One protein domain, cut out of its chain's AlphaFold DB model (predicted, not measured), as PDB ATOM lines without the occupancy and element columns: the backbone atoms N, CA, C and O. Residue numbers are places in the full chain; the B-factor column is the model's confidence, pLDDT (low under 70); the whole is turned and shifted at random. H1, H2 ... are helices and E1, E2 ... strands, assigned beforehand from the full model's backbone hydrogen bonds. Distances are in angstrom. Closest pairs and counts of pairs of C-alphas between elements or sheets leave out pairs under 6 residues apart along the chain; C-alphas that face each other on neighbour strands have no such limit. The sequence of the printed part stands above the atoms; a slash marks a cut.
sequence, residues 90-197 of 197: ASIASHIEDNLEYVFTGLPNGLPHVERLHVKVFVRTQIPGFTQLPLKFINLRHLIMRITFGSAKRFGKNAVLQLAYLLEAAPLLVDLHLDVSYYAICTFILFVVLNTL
ATOM      1  N   ALA A  90      -8.278   4.612  29.089       98.44
ATOM      2  CA  ALA A  90      -6.894   5.054  29.103       98.44
ATOM      3  C   ALA A  90      -5.947   3.956  29.596       98.44
ATOM      4  O   ALA A  90      -6.265   3.216  30.526       98.44
ATOM      5  N   SER A  91      -4.759   3.875  28.997       98.38
ATOM      6  CA  SER A  91      -3.670   3.015  29.460       98.38
ATOM      7  C   SER A  91      -2.406   3.839  29.667       98.38
ATOM      8  O   SER A  91      -1.902   4.447  28.729       98.38
ATOM      9  N   ILE A  92      -1.871   3.828  30.885       97.31
ATOM     10  CA  ILE A  92      -0.683   4.579  31.295       97.31
ATOM     11  C   ILE A  92       0.395   3.592  31.730       97.31
ATOM     12  O   ILE A  92       0.170   2.761  32.606       97.31
ATOM     13  N   ALA A  93       1.580   3.681  31.135       95.62
ATOM     14  CA  ALA A  93       2.706   2.831  31.482       95.62
ATOM     15  C   ALA A  93       3.979   3.641  31.752       95.62
ATOM     16  O   ALA A  93       4.386   4.434  30.908       95.62
ATOM     17  N   SER A  94       4.655   3.382  32.872       91.00
ATOM     18  CA  SER A  94       6.010   3.890  33.117       91.00
ATOM     19  C   SER A  94       7.000   2.772  33.413       91.00
ATOM     20  O   SER A  94       6.673   1.733  33.991       91.00
ATOM     21  N   HIS A  95       8.229   2.996  32.955       83.62
ATOM     22  CA  HIS A  95       9.338   2.066  33.080       83.62
ATOM     23  C   HIS A  95      10.012   2.095  34.434       83.62
ATOM     24  O   HIS A  95      10.524   1.055  34.827       83.62
ATOM     25  N   ILE A  96      10.104   3.261  35.075       84.81
ATOM     26  CA  ILE A  96      10.751   3.425  36.372       84.81
ATOM     27  C   ILE A  96      10.245   4.719  37.009       84.81
ATOM     28  O   ILE A  96      10.487   5.794  36.470       84.81
ATOM     29  N   GLU A  97       9.633   4.608  38.181       84.94
ATOM     30  CA  GLU A  97       9.206   5.741  39.000       84.94
ATOM     31  C   GLU A  97       9.647   5.570  40.454       84.94
ATOM     32  O   GLU A  97       9.943   4.461  40.919       84.94
ATOM     33  N   ASP A  98       9.697   6.684  41.177       79.88
ATOM     34  CA  ASP A  98      10.026   6.686  42.601       79.88
ATOM     35  C   ASP A  98       8.796   6.360  43.461       79.88
ATOM     36  O   ASP A  98       8.916   5.689  44.481       79.88
ATOM     37  N   ASN A  99       7.603   6.788  43.039       79.00
ATOM     38  CA  ASN A  99       6.354   6.567  43.761       79.00
ATOM     39  C   ASN A  99       5.141   6.461  42.806       79.00
ATOM     40  O   ASN A  99       5.293   6.442  41.585       79.00
ATOM     41  N   LEU A 100       3.931   6.367  43.373       81.75
ATOM     42  CA  LEU A 100       2.659   6.330  42.634       81.75
ATOM     43  C   LEU A 100       1.852   7.629  42.731       81.75
ATOM     44  O   LEU A 100       0.697   7.653  42.326       81.75
ATOM     45  N   GLU A 101       2.425   8.701  43.272       82.19
ATOM     46  CA  GLU A 101       1.712   9.952  43.555       82.19
ATOM     47  C   GLU A 101       1.001  10.495  42.312       82.19
ATOM     48  O   GLU A 101      -0.188  10.800  42.356       82.19
ATOM     49  N   TYR A 102       1.690  10.482  41.169       87.12
ATOM     50  CA  TYR A 102       1.142  10.922  39.887       87.12
ATOM     51  C   TYR A 102      -0.154  10.205  39.476       87.12
ATOM     52  O   TYR A 102      -1.022  10.809  38.844       87.12
ATOM     53  N   VAL A 103      -0.317   8.933  39.851       87.38
ATOM     54  CA  VAL A 103      -1.529   8.157  39.541       87.38
ATOM     55  C   VAL A 103      -2.760   8.775  40.203       87.38
ATOM     56  O   VAL A 103      -3.846   8.715  39.636       87.38
ATOM     57  N   PHE A 104      -2.582   9.404  41.365       84.19
ATOM     58  CA  PHE A 104      -3.663   9.942  42.188       84.19
ATOM     59  C   PHE A 104      -3.730  11.474  42.194       84.19
ATOM     60  O   PHE A 104      -4.720  12.035  42.655       84.19
ATOM     61  N   THR A 105      -2.712  12.165  41.676       85.31
ATOM     62  CA  THR A 105      -2.684  13.636  41.585       85.31
ATOM     63  C   THR A 105      -2.676  14.139  40.141       85.31
ATOM     64  O   THR A 105      -3.371  15.093  39.804       85.31
ATOM     65  N   GLY A 106      -1.933  13.493  39.243       89.31
ATOM     66  CA  GLY A 106      -1.824  13.903  37.843       89.31
ATOM     67  C   GLY A 106      -2.960  13.364  36.979       89.31
ATOM     68  O   GLY A 106      -3.638  14.121  36.280       89.31
ATOM     69  N   LEU A 107      -3.192  12.049  37.036       93.19
ATOM     70  CA  LEU A 107      -4.162  11.385  36.160       93.19
ATOM     71  C   LEU A 107      -5.616  11.843  36.367       93.19
ATOM     72  O   LEU A 107      -6.272  12.064  35.348       93.19
ATOM     73  N   PRO A 108      -6.132  12.050  37.597       91.56
ATOM     74  CA  PRO A 108      -7.507  12.523  37.777       91.56
ATOM     75  C   PRO A 108      -7.771  13.876  37.107       91.56
ATOM     76  O   PRO A 108      -8.834  14.075  36.525       91.56
ATOM     77  N   ASN A 109      -6.785  14.782  37.107       90.38
ATOM     78  CA  ASN A 109      -6.889  16.081  36.435       90.38
ATOM     79  C   ASN A 109      -6.807  15.965  34.910       90.38
ATOM     80  O   ASN A 109      -7.493  16.687  34.185       90.38
ATOM     81  N   GLY A 110      -5.941  15.082  34.409       92.62
ATOM     82  CA  GLY A 110      -5.712  14.940  32.975       92.62
ATOM     83  C   GLY A 110      -6.755  14.101  32.248       92.62
ATOM     84  O   GLY A 110      -7.018  14.340  31.067       92.62
ATOM     85  N   LEU A 111      -7.343  13.135  32.954       95.00
ATOM     86  CA  LEU A 111      -8.241  12.101  32.441       95.00
ATOM     87  C   LEU A 111      -9.538  11.990  33.275       95.00
ATOM     88  O   LEU A 111      -9.941  10.880  33.632       95.00
ATOM     89  N   PRO A 112     -10.224  13.103  33.589       90.12
ATOM     90  CA  PRO A 112     -11.295  13.108  34.590       90.12
ATOM     91  C   PRO A 112     -12.494  12.223  34.219       90.12
ATOM     92  O   PRO A 112     -13.168  11.690  35.101       90.12
ATOM     93  N   HIS A 113     -12.763  12.050  32.921       92.06
ATOM     94  CA  HIS A 113     -13.957  11.370  32.406       92.06
ATOM     95  C   HIS A 113     -13.758   9.892  32.045       92.06
ATOM     96  O   HIS A 113     -14.722   9.254  31.613       92.06
ATOM     97  N   VAL A 114     -12.547   9.355  32.220       96.62
ATOM     98  CA  VAL A 114     -12.230   7.958  31.894       96.62
ATOM     99  C   VAL A 114     -13.025   7.009  32.785       96.62
ATOM    100  O   VAL A 114     -13.088   7.191  33.996       96.62
ATOM    101  N   GLU A 115     -13.597   5.966  32.180       97.25
ATOM    102  CA  GLU A 115     -14.317   4.902  32.888       97.25
ATOM    103  C   GLU A 115     -13.434   3.684  33.161       97.25
ATOM    104  O   GLU A 115     -13.622   3.008  34.174       97.25
ATOM    105  N   ARG A 116     -12.479   3.397  32.265       98.19
ATOM    106  CA  ARG A 116     -11.535   2.281  32.370       98.19
ATOM    107  C   ARG A 116     -10.100   2.778  32.311       98.19
ATOM    108  O   ARG A 116      -9.665   3.280  31.273       98.19
ATOM    109  N   LEU A 117      -9.357   2.600  33.395       97.69
ATOM    110  CA  LEU A 117      -7.951   2.977  33.482       97.69
ATOM    111  C   LEU A 117      -7.088   1.736  33.712       97.69
ATOM    112  O   LEU A 117      -7.304   0.979  34.655       97.69
ATOM    113  N   HIS A 118      -6.081   1.548  32.864       97.44
ATOM    114  CA  HIS A 118      -5.025   0.564  33.069       97.44
ATOM    115  C   HIS A 118      -3.716   1.286  33.382       97.44
ATOM    116  O   HIS A 118      -3.254   2.115  32.602       97.44
ATOM    117  N   VAL A 119      -3.105   0.970  34.518       95.31
ATOM    118  CA  VAL A 119      -1.821   1.528  34.940       95.31
ATOM    119  C   VAL A 119      -0.806   0.403  35.045       95.31
ATOM    120  O   VAL A 119      -1.033  -0.573  35.754       95.31
ATOM    121  N   LYS A 120       0.336   0.541  34.373       94.12
ATOM    122  CA  LYS A 120       1.484  -0.355  34.525       94.12
ATOM    123  C   LYS A 120       2.706   0.441  34.948       94.12
ATOM    124  O   LYS A 120       3.157   1.321  34.228       94.12
ATOM    125  N   VAL A 121       3.283   0.116  36.090       90.19
ATOM    126  CA  VAL A 121       4.371   0.915  36.653       90.19
ATOM    127  C   VAL A 121       5.397   0.030  37.327       90.19
ATOM    128  O   VAL A 121       5.064  -0.929  38.018       90.19
ATOM    129  N   PHE A 122       6.661   0.369  37.122       87.00
ATOM    130  CA  PHE A 122       7.758  -0.175  37.901       87.00
ATOM    131  C   PHE A 122       8.222   0.874  38.909       87.00
ATOM    132  O   PHE A 122       8.537   1.998  38.524       87.00
ATOM    133  N   VAL A 123       8.295   0.510  40.185       82.19
ATOM    134  CA  VAL A 123       8.636   1.419  41.283       82.19
ATOM    135  C   VAL A 123       9.972   1.001  41.906       82.19
ATOM    136  O   VAL A 123      10.153  -0.156  42.304       82.19
ATOM    137  N   ARG A 124      10.936   1.932  41.990       75.12
ATOM    138  CA  ARG A 124      12.261   1.675  42.601       75.12
ATOM    139  C   ARG A 124      12.200   1.599  44.122       75.12
ATOM    140  O   ARG A 124      12.869   0.756  44.723       75.12
ATOM    141  N   THR A 125      11.465   2.508  44.751       62.41
ATOM    142  CA  THR A 125      11.464   2.714  46.204       62.41
ATOM    143  C   THR A 125      10.049   2.555  46.774       62.41
ATOM    144  O   THR A 125       9.172   1.996  46.123       62.41
ATOM    145  N   GLN A 126       9.846   2.866  48.059       59.94
ATOM    146  CA  GLN A 126       8.515   2.742  48.661       59.94
ATOM    147  C   GLN A 126       7.531   3.666  47.946       59.94
ATOM    148  O   GLN A 126       7.907   4.753  47.530       59.94
ATOM    149  N   ILE A 127       6.257   3.286  47.925       58.09
ATOM    150  CA  ILE A 127       5.180   4.274  47.876       58.09
ATOM    151  C   ILE A 127       5.238   4.972  49.245       58.09
ATOM    152  O   ILE A 127       4.939   4.306  50.247       58.09
ATOM    153  N   PRO A 128       5.696   6.235  49.352       56.09
ATOM    154  CA  PRO A 128       5.633   6.943  50.620       56.09
ATOM    155  C   PRO A 128       4.171   6.991  51.077       56.09
ATOM    156  O   PRO A 128       3.259   6.917  50.251       56.09
ATOM    157  N   GLY A 129       3.935   7.068  52.389       56.53
ATOM    158  CA  GLY A 129       2.585   7.334  52.883       56.53
ATOM    159  C   GLY A 129       2.042   8.567  52.167       56.53
ATOM    160  O   GLY A 129       2.760   9.559  52.047       56.53
ATOM    161  N   PHE A 130       0.832   8.475  51.619       64.62
ATOM    162  CA  PHE A 130       0.240   9.587  50.892       64.62
ATOM    163  C   PHE A 130       0.097  10.777  51.846       64.62
ATOM    164  O   PHE A 130      -0.601  10.693  52.853       64.62
ATOM    165  N   THR A 131       0.829  11.858  51.575       62.41
ATOM    166  CA  THR A 131       0.882  13.049  52.439       62.41
ATOM    167  C   THR A 131      -0.230  14.048  52.132       62.41
ATOM    168  O   THR A 131      -0.481  14.949  52.927       62.41
ATOM    169  N   GLN A 132      -0.899  13.894  50.988       68.31
ATOM    170  CA  GLN A 132      -1.967  14.765  50.501       68.31
ATOM    171  C   GLN A 132      -3.209  13.939  50.189       68.31
ATOM    172  O   GLN A 132      -3.081  12.770  49.826       68.31
ATOM    173  N   LEU A 133      -4.398  14.540  50.284       74.25
ATOM    174  CA  LEU A 133      -5.626  13.884  49.831       74.25
ATOM    175  C   LEU A 133      -5.556  13.570  48.327       74.25
ATOM    176  O   LEU A 133      -5.020  14.380  47.566       74.25
ATOM    177  N   PRO A 134      -6.108  12.426  47.891       79.00
ATOM    178  CA  PRO A 134      -6.126  12.087  46.480       79.00
ATOM    179  C   PRO A 134      -7.057  13.024  45.722       79.00
ATOM    180  O   PRO A 134      -8.105  13.441  46.228       79.00
ATOM    181  N   LEU A 135      -6.722  13.292  44.462       87.12
ATOM    182  CA  LEU A 135      -7.703  13.856  43.550       87.12
ATOM    183  C   LEU A 135      -8.659  12.763  43.093       87.12
ATOM    184  O   LEU A 135      -8.281  11.607  42.899       87.12
ATOM    185  N   LYS A 136      -9.923  13.150  42.929       89.62
ATOM    186  CA  LYS A 136     -10.998  12.211  42.636       89.62
ATOM    187  C   LYS A 136     -11.207  12.082  41.138       89.62
ATOM    188  O   LYS A 136     -11.413  13.079  40.448       89.62
ATOM    189  N   PHE A 137     -11.205  10.851  40.643       90.88
ATOM    190  CA  PHE A 137     -11.727  10.558  39.317       90.88
ATOM    191  C   PHE A 137     -13.241  10.774  39.303       90.88
ATOM    192  O   PHE A 137     -13.938  10.356  40.228       90.88
ATOM    193  N   ILE A 138     -13.757  11.394  38.239       92.25
ATOM    194  CA  ILE A 138     -15.188  11.709  38.144       92.25
ATOM    195  C   ILE A 138     -15.986  10.466  37.756       92.25
ATOM    196  O   ILE A 138     -17.024  10.208  38.349       92.25
ATOM    197  N   ASN A 139     -15.493   9.692  36.782       94.44
ATOM    198  CA  ASN A 139     -16.248   8.602  36.153       94.44
ATOM    199  C   ASN A 139     -15.548   7.235  36.215       94.44
ATOM    200  O   ASN A 139     -15.990   6.307  35.541       94.44
ATOM    201  N   LEU A 140     -14.447   7.095  36.961       96.19
ATOM    202  CA  LEU A 140     -13.662   5.860  36.936       96.19
ATOM    203  C   LEU A 140     -14.433   4.715  37.598       96.19
ATOM    204  O   LEU A 140     -14.740   4.781  38.784       96.19
ATOM    205  N   ARG A 141     -14.706   3.660  36.821       95.69
ATOM    206  CA  ARG A 141     -15.454   2.468  37.256       95.69
ATOM    207  C   ARG A 141     -14.616   1.199  37.241       95.69
ATOM    208  O   ARG A 141     -14.884   0.300  38.028       95.69
ATOM    209  N   HIS A 142     -13.611   1.124  36.374       96.00
ATOM    210  CA  HIS A 142     -12.729  -0.033  36.269       96.00
ATOM    211  C   HIS A 142     -11.271   0.414  36.330       96.00
ATOM    212  O   HIS A 142     -10.823   1.202  35.491       96.00
ATOM    213  N   LEU A 143     -10.526  -0.114  37.295       94.81
ATOM    214  CA  LEU A 143      -9.111   0.172  37.473       94.81
ATOM    215  C   LEU A 143      -8.316  -1.128  37.472       94.81
ATOM    216  O   LEU A 143      -8.472  -1.966  38.352       94.81
ATOM    217  N   ILE A 144      -7.415  -1.259  36.503       93.88
ATOM    218  CA  ILE A 144      -6.414  -2.322  36.477       93.88
ATOM    219  C   ILE A 144      -5.067  -1.689  36.787       93.88
ATOM    220  O   ILE A 144      -4.596  -0.837  36.036       93.88
ATOM    221  N   MET A 145      -4.416  -2.115  37.859       91.00
ATOM    222  CA  MET A 145      -3.108  -1.615  38.250       91.00
ATOM    223  C   MET A 145      -2.111  -2.766  38.354       91.00
ATOM    224  O   MET A 145      -2.296  -3.694  39.131       91.00
ATOM    225  N   ARG A 146      -1.038  -2.690  37.565       90.44
ATOM    226  CA  ARG A 146       0.089  -3.623  37.583       90.44
ATOM    227  C   ARG A 146       1.328  -2.915  38.101       90.44
ATOM    228  O   ARG A 146       1.876  -2.051  37.413       90.44
ATOM    229  N   ILE A 147       1.770  -3.285  39.294       86.25
ATOM    230  CA  ILE A 147       2.909  -2.674  39.973       86.25
ATOM    231  C   ILE A 147       4.040  -3.693  40.062       86.25
ATOM    232  O   ILE A 147       3.866  -4.788  40.591       86.25
ATOM    233  N   THR A 148       5.224  -3.323  39.587       84.75
ATOM    234  CA  THR A 148       6.443  -4.114  39.769       84.75
ATOM    235  C   THR A 148       7.416  -3.359  40.661       84.75
ATOM    236  O   THR A 148       7.803  -2.238  40.354       84.75
ATOM    237  N   PHE A 149       7.851  -3.964  41.757       79.25
ATOM    238  CA  PHE A 149       8.801  -3.370  42.692       79.25
ATOM    239  C   PHE A 149      10.213  -3.900  42.465       79.25
ATOM    240  O   PHE A 149      10.426  -5.106  42.344       79.25
ATOM    241  N   GLY A 150      11.208  -3.015  42.520       74.44
ATOM    242  CA  GLY A 150      12.617  -3.416  42.459       74.44
ATOM    243  C   GLY A 150      13.111  -4.230  43.670       74.44
ATOM    244  O   GLY A 150      14.161  -4.858  43.586       74.44
ATOM    245  N   SER A 151      12.392  -4.244  44.805       67.19
ATOM    246  CA  SER A 151      12.821  -4.940  46.033       67.19
ATOM    247  C   SER A 151      11.652  -5.444  46.894       67.19
ATOM    248  O   SER A 151      10.720  -4.696  47.185       67.19
ATOM    249  N   ALA A 152      11.743  -6.697  47.367       56.97
ATOM    250  CA  ALA A 152      10.699  -7.425  48.110       56.97
ATOM    251  C   ALA A 152      10.372  -6.890  49.516       56.97
ATOM    252  O   ALA A 152       9.315  -7.182  50.068       56.97
ATOM    253  N   LYS A 153      11.249  -6.092  50.132       55.47
ATOM    254  CA  LYS A 153      11.140  -5.762  51.567       55.47
ATOM    255  C   LYS A 153      10.003  -4.784  51.937       55.47
ATOM    256  O   LYS A 153       9.989  -4.325  53.077       55.47
ATOM    257  N   ARG A 154       9.146  -4.333  51.003       57.53
ATOM    258  CA  ARG A 154       8.603  -2.959  51.119       57.53
ATOM    259  C   ARG A 154       7.119  -2.694  50.821       57.53
ATOM    260  O   ARG A 154       6.683  -1.602  51.165       57.53
ATOM    261  N   PHE A 155       6.320  -3.630  50.298       56.62
ATOM    262  CA  PHE A 155       4.862  -3.405  50.133       56.62
ATOM    263  C   PHE A 155       4.056  -3.678  51.420       56.62
ATOM    264  O   PHE A 155       2.992  -3.110  51.639       56.62
ATOM    265  N   GLY A 156       4.573  -4.534  52.309       54.44
ATOM    266  CA  GLY A 156       3.759  -5.193  53.336       54.44
ATOM    267  C   GLY A 156       3.279  -4.349  54.524       54.44
ATOM    268  O   GLY A 156       2.398  -4.807  55.236       54.44
ATOM    269  N   LYS A 157       3.818  -3.146  54.775       58.78
ATOM    270  CA  LYS A 157       3.448  -2.380  55.988       58.78
ATOM    271  C   LYS A 157       2.258  -1.430  55.807       58.78
ATOM    272  O   LYS A 157       1.556  -1.191  56.778       58.78
ATOM    273  N   ASN A 158       2.001  -0.944  54.589       65.00
ATOM    274  CA  ASN A 158       0.999   0.104  54.328       65.00
ATOM    275  C   ASN A 158      -0.013  -0.260  53.226       65.00
ATOM    276  O   ASN A 158      -0.755   0.610  52.780       65.00
ATOM    277  N   ALA A 159      -0.067  -1.521  52.784       65.19
ATOM    278  CA  ALA A 159      -0.929  -1.938  51.673       65.19
ATOM    279  C   ALA A 159      -2.416  -1.600  51.900       65.19
ATOM    280  O   ALA A 159      -3.087  -1.132  50.987       65.19
ATOM    281  N   VAL A 160      -2.921  -1.757  53.131       66.06
ATOM    282  CA  VAL A 160      -4.312  -1.408  53.484       66.06
ATOM    283  C   VAL A 160      -4.570   0.094  53.343       66.06
ATOM    284  O   VAL A 160      -5.567   0.489  52.747       66.06
ATOM    285  N   LEU A 161      -3.652   0.937  53.827       70.44
ATOM    286  CA  LEU A 161      -3.752   2.394  53.679       70.44
ATOM    287  C   LEU A 161      -3.675   2.812  52.207       70.44
ATOM    288  O   LEU A 161      -4.345   3.750  51.793       70.44
ATOM    289  N   GLN A 162      -2.888   2.094  51.404       72.75
ATOM    290  CA  GLN A 162      -2.765   2.368  49.977       72.75
ATOM    291  C   GLN A 162      -4.020   1.995  49.190       72.75
ATOM    292  O   GLN A 162      -4.420   2.734  48.294       72.75
ATOM    293  N   LEU A 163      -4.666   0.886  49.553       75.31
ATOM    294  CA  LEU A 163      -5.969   0.515  49.010       75.31
ATOM    295  C   LEU A 163      -7.046   1.522  49.422       75.31
ATOM    296  O   LEU A 163      -7.808   1.962  48.568       75.31
ATOM    297  N   ALA A 164      -7.076   1.939  50.692       80.25
ATOM    298  CA  ALA A 164      -8.016   2.955  51.165       80.25
ATOM    299  C   ALA A 164      -7.864   4.274  50.391       80.25
ATOM    300  O   ALA A 164      -8.857   4.838  49.940       80.25
ATOM    301  N   TYR A 165      -6.625   4.710  50.153       81.88
ATOM    302  CA  TYR A 165      -6.335   5.909  49.372       81.88
ATOM    303  C   TYR A 165      -6.814   5.808  47.916       81.88
ATOM    304  O   TYR A 165      -7.373   6.753  47.366       81.88
ATOM    305  N   LEU A 166      -6.635   4.643  47.289       81.62
ATOM    306  CA  LEU A 166      -7.124   4.383  45.936       81.62
ATOM    307  C   LEU A 166      -8.656   4.419  45.873       81.62
ATOM    308  O   LEU A 166      -9.209   5.014  44.948       81.62
ATOM    309  N   LEU A 167      -9.335   3.824  46.856       84.94
ATOM    310  CA  LEU A 167     -10.797   3.862  46.948       84.94
ATOM    311  C   LEU A 167     -11.309   5.292  47.175       84.94
ATOM    312  O   LEU A 167     -12.316   5.684  46.593       84.94
ATOM    313  N   GLU A 168     -10.591   6.104  47.952       88.38
ATOM    314  CA  GLU A 168     -10.915   7.521  48.138       88.38
ATOM    315  C   GLU A 168     -10.740   8.339  46.844       88.38
ATOM    316  O   GLU A 168     -11.549   9.226  46.554       88.38
ATOM    317  N   ALA A 169      -9.723   8.011  46.037       87.88
ATOM    318  CA  ALA A 169      -9.473   8.619  44.729       87.88
ATOM    319  C   ALA A 169     -10.509   8.219  43.662       87.88
ATOM    320  O   ALA A 169     -10.724   8.950  42.696       87.88
ATOM    321  N   ALA A 170     -11.147   7.057  43.798       91.12
ATOM    322  CA  ALA A 170     -12.073   6.511  42.810       91.12
ATOM    323  C   ALA A 170     -13.415   6.134  43.468       91.12
ATOM    324  O   ALA A 170     -13.718   4.954  43.629       91.12
ATOM    325  N   PRO A 171     -14.254   7.123  43.827       89.94
ATOM    326  CA  PRO A 171     -15.480   6.878  44.593       89.94
ATOM    327  C   PRO A 171     -16.556   6.088  43.829       89.94
ATOM    328  O   PRO A 171     -17.463   5.552  44.453       89.94
ATOM    329  N   LEU A 172     -16.479   6.029  42.494       93.56
ATOM    330  CA  LEU A 172     -17.404   5.275  41.634       93.56
ATOM    331  C   LEU A 172     -16.812   3.948  41.133       93.56
ATOM    332  O   LEU A 172     -17.355   3.345  40.203       93.56
ATOM    333  N   LEU A 173     -15.681   3.520  41.700       93.50
ATOM    334  CA  LEU A 173     -15.020   2.286  41.303       93.50
ATOM    335  C   LEU A 173     -15.961   1.105  41.557       93.50
ATOM    336  O   LEU A 173     -16.537   1.005  42.634       93.50
ATOM    337  N   VAL A 174     -16.115   0.246  40.551       93.44
ATOM    338  CA  VAL A 174     -16.922  -0.987  40.572       93.44
ATOM    339  C   VAL A 174     -16.013  -2.215  40.545       93.44
ATOM    340  O   VAL A 174     -16.293  -3.222  41.185       93.44
ATOM    341  N   ASP A 175     -14.922  -2.124  39.786       91.06
ATOM    342  CA  ASP A 175     -13.977  -3.213  39.571       91.06
ATOM    343  C   ASP A 175     -12.548  -2.708  39.775       91.06
ATOM    344  O   ASP A 175     -12.080  -1.790  39.089       91.06
ATOM    345  N   LEU A 176     -11.859  -3.318  40.733       90.69
ATOM    346  CA  LEU A 176     -10.446  -3.105  40.991       90.69
ATOM    347  C   LEU A 176      -9.698  -4.410  40.765       90.69
ATOM    348  O   LEU A 176      -9.911  -5.377  41.490       90.69
ATOM    349  N   HIS A 177      -8.751  -4.390  39.833       90.25
ATOM    350  CA  HIS A 177      -7.773  -5.448  39.650       90.25
ATOM    351  C   HIS A 177      -6.381  -4.925  39.988       90.25
ATOM    352  O   HIS A 177      -5.810  -4.120  39.249       90.25
ATOM    353  N   LEU A 178      -5.817  -5.406  41.090       87.12
ATOM    354  CA  LEU A 178      -4.456  -5.085  41.497       87.12
ATOM    355  C   LEU A 178      -3.555  -6.310  41.306       87.12
ATOM    356  O   LEU A 178      -3.860  -7.383  41.816       87.12
ATOM    357  N   ASP A 179      -2.449  -6.132  40.590       85.38
ATOM    358  CA  ASP A 179      -1.391  -7.123  40.391       85.38
ATOM    359  C   ASP A 179      -0.066  -6.511  40.859       85.38
ATOM    360  O   ASP A 179       0.356  -5.451  40.385       85.38
ATOM    361  N   VAL A 180       0.575  -7.157  41.830       80.94
ATOM    362  CA  VAL A 180       1.812  -6.686  42.456       80.94
ATOM    363  C   VAL A 180       2.885  -7.746  42.288       80.94
ATOM    364  O   VAL A 180       2.682  -8.907  42.610       80.94
ATOM    365  N   SER A 181       4.057  -7.340  41.810       80.50
ATOM    366  CA  SER A 181       5.185  -8.229  41.523       80.50
ATOM    367  C   SER A 181       6.504  -7.635  42.021       80.50
ATOM    368  O   SER A 181       6.617  -6.424  42.201       80.50
ATOM    369  N   TYR A 182       7.523  -8.473  42.239       77.44
ATOM    370  CA  TYR A 182       8.850  -8.047  42.704       77.44
ATOM    371  C   TYR A 182       9.954  -8.581  41.796       77.44
ATOM    372  O   TYR A 182       9.943  -9.747  41.416       77.44
ATOM    373  N   TYR A 183      10.950  -7.747  41.502       67.50
ATOM    374  CA  TYR A 183      12.000  -8.025  40.520       67.50
ATOM    375  C   TYR A 183      13.120  -8.970  41.017       67.50
ATOM    376  O   TYR A 183      14.144  -9.079  40.355       67.50
ATOM    377  N   ALA A 184      12.978  -9.656  42.163       57.12
ATOM    378  CA  ALA A 184      14.087 -10.447  42.726       57.12
ATOM    379  C   ALA A 184      13.776 -11.877  43.203       57.12
ATOM    380  O   ALA A 184      14.682 -12.697  43.149       57.12
ATOM    381  N   ILE A 185      12.576 -12.236  43.667       46.16
ATOM    382  CA  ILE A 185      12.261 -13.609  44.125       46.16
ATOM    383  C   ILE A 185      10.747 -13.807  43.988       46.16
ATOM    384  O   ILE A 185      10.025 -12.897  44.378       46.16
ATOM    385  N   CYS A 186      10.316 -14.961  43.451       42.44
ATOM    386  CA  CYS A 186       8.945 -15.502  43.364       42.44
ATOM    387  C   CYS A 186       7.805 -14.480  43.183       42.44
ATOM    388  O   CYS A 186       7.489 -13.697  44.073       42.44
ATOM    389  N   THR A 187       7.102 -14.559  42.053       39.66
ATOM    390  CA  THR A 187       5.814 -13.886  41.839       39.66
ATOM    391  C   THR A 187       4.831 -14.221  42.964       39.66
ATOM    392  O   THR A 187       4.186 -15.264  42.940       39.66
ATOM    393  N   PHE A 188       4.696 -13.335  43.949       43.44
ATOM    394  CA  PHE A 188       3.528 -13.296  44.822       43.44
ATOM    395  C   PHE A 188       2.465 -12.482  44.106       43.44
ATOM    396  O   PHE A 188       2.480 -11.260  44.190       43.44
ATOM    397  N   ILE A 189       1.570 -13.150  43.383       45.28
ATOM    398  CA  ILE A 189       0.439 -12.469  42.761       45.28
ATOM    399  C   ILE A 189      -0.622 -12.281  43.842       45.28
ATOM    400  O   ILE A 189      -1.360 -13.207  44.174       45.28
ATOM    401  N   LEU A 190      -0.671 -11.093  44.438       43.91
ATOM    402  CA  LEU A 190      -1.805 -10.712  45.270       43.91
ATOM    403  C   LEU A 190      -2.927 -10.247  44.338       43.91
ATOM    404  O   LEU A 190      -2.981  -9.074  43.995       43.91
ATOM    405  N   PHE A 191      -3.809 -11.159  43.927       45.38
ATOM    406  CA  PHE A 191      -5.055 -10.774  43.267       45.38
ATOM    407  C   PHE A 191      -6.022 -10.239  44.320       45.38
ATOM    408  O   PHE A 191      -6.631 -11.004  45.066       45.38
ATOM    409  N   VAL A 192      -6.176  -8.919  44.375       50.75
ATOM    410  CA  VAL A 192      -7.329  -8.307  45.036       50.75
ATOM    411  C   VAL A 192      -8.299  -7.924  43.930       50.75
ATOM    412  O   VAL A 192      -8.045  -6.963  43.209       50.75
ATOM    413  N   VAL A 193      -9.367  -8.710  43.778       50.34
ATOM    414  CA  VAL A 193     -10.560  -8.305  43.025       50.34
ATOM    415  C   VAL A 193     -11.560  -7.796  44.049       50.34
ATOM    416  O   VAL A 193     -12.146  -8.579  44.795       50.34
ATOM    417  N   LEU A 194     -11.700  -6.476  44.134       51.88
ATOM    418  CA  LEU A 194     -12.766  -5.850  44.912       51.88
ATOM    419  C   LEU A 194     -13.916  -5.564  43.947       51.88
ATOM    420  O   LEU A 194     -13.826  -4.635  43.151       51.88
ATOM    421  N   ASN A 195     -14.971  -6.380  44.023       41.75
ATOM    422  CA  ASN A 195     -16.278  -6.026  43.476       41.75
ATOM    423  C   ASN A 195     -16.977  -5.171  44.530       41.75
ATOM    424  O   ASN A 195     -17.448  -5.686  45.546       41.75
ATOM    425  N   THR A 196     -16.976  -3.863  44.329       44.34
ATOM    426  CA  THR A 196     -17.790  -2.943  45.120       44.34
ATOM    427  C   THR A 196     -19.234  -3.069  44.624       44.34
ATOM    428  O   THR A 196     -19.501  -2.908  43.435       44.34
ATOM    429  N   LEU A 197     -20.120  -3.493  45.536       42.75
ATOM    430  CA  LEU A 197     -21.546  -3.783  45.305       42.75
ATOM    431  C   LEU A 197     -22.299  -2.622  44.641       42.75
ATOM    432  O   LEU A 197     -22.071  -1.464  45.059       42.75
TER     433      LEU A 197
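This is residues 90 to 197 of the 197 residues of an uncharacterized protein of Oryza glumipatula (UniProt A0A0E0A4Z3). The domain is a wall of five strands side by side, twisted, with the small helices H1 and H2 and the longer H3 in a loose layer on one side of it and the other side bare. H3 only grazes the sheet, and the unnamed stretch 124 to 141 runs past the helices on that same side. The printed part has 108 residues, with E1, H1, H2, E2, E3, H3, E4 and E5 along the chain; the sheet is mixed, in the order E1, E2, E3, E4, E5, and the class is mixed, helices and strands. The whole is compact, with a radius of gyration of the C-alphas of 13.1 A, and spans 37 by 26 by 23 A.

Begin at E1, residues 90 to 97, an edge strand that bends by 56 degrees at residue 94. Beside it find E2, residues 116 to 123, parallel at 6 degrees, with N 92 and O 118 2.8 A apart. Next comes E3, residues 142 to 149, parallel to E2 at 8 degrees, with N 119 and O 144 2.8 A apart. E4, residues 175 to 182, is parallel to E3 at 8 degrees, with N 145 and O 177 2.8 A apart. The other edge strand, E5, residues 192 to 195, is antiparallel to E4 at 176 degrees, with N 178 and O 192 3.4 A apart; the two form a hairpin. Between E1 and E2 look for H1, residues 101 to 105, and H2, residues 107 to 110, which meet only through their link. Neither is on the sheet, H1 only just, with 4 pairs of C-alphas within 10 A. H3, residues 159 to 169, is on the sheet but only grazes it, with residues 163 to 167. H1 and H3 are close but not clearly touching; their closest C-alphas, of Phe 104 and Ala 169, are 6.5 A apart. E1, H1, H2, E2 and E3, H3, E4 are strand-helix-strand units, two parallel neighbour strands with helices between, each with a right-handed crossover. In H1 and H3 every O i to N i+4 pair is within hydrogen-bond range; H2 is too short for one.

Find C-alpha 90 at (-6.894, 5.054, 29.103); from there E1 runs 18.9 A. E2 covers 22.1 A, E3 22.7 A and E4 23.5 A. H3 starts at (-0.929, -1.938, 51.673) and runs 15.3 A. E5 ends at C-alpha 195, (-16.278, -6.026, 43.476).

The C-alphas farthest apart, of His 113 and Ile 185, are 38.1 A apart. The printed part has no cut, and the link E2 to E3, 18 residues, is long. Look for pLDDT under 70 at residues 125 to 132, 151 to 160 and 183 to 197; the mean of the printed part is 77.9.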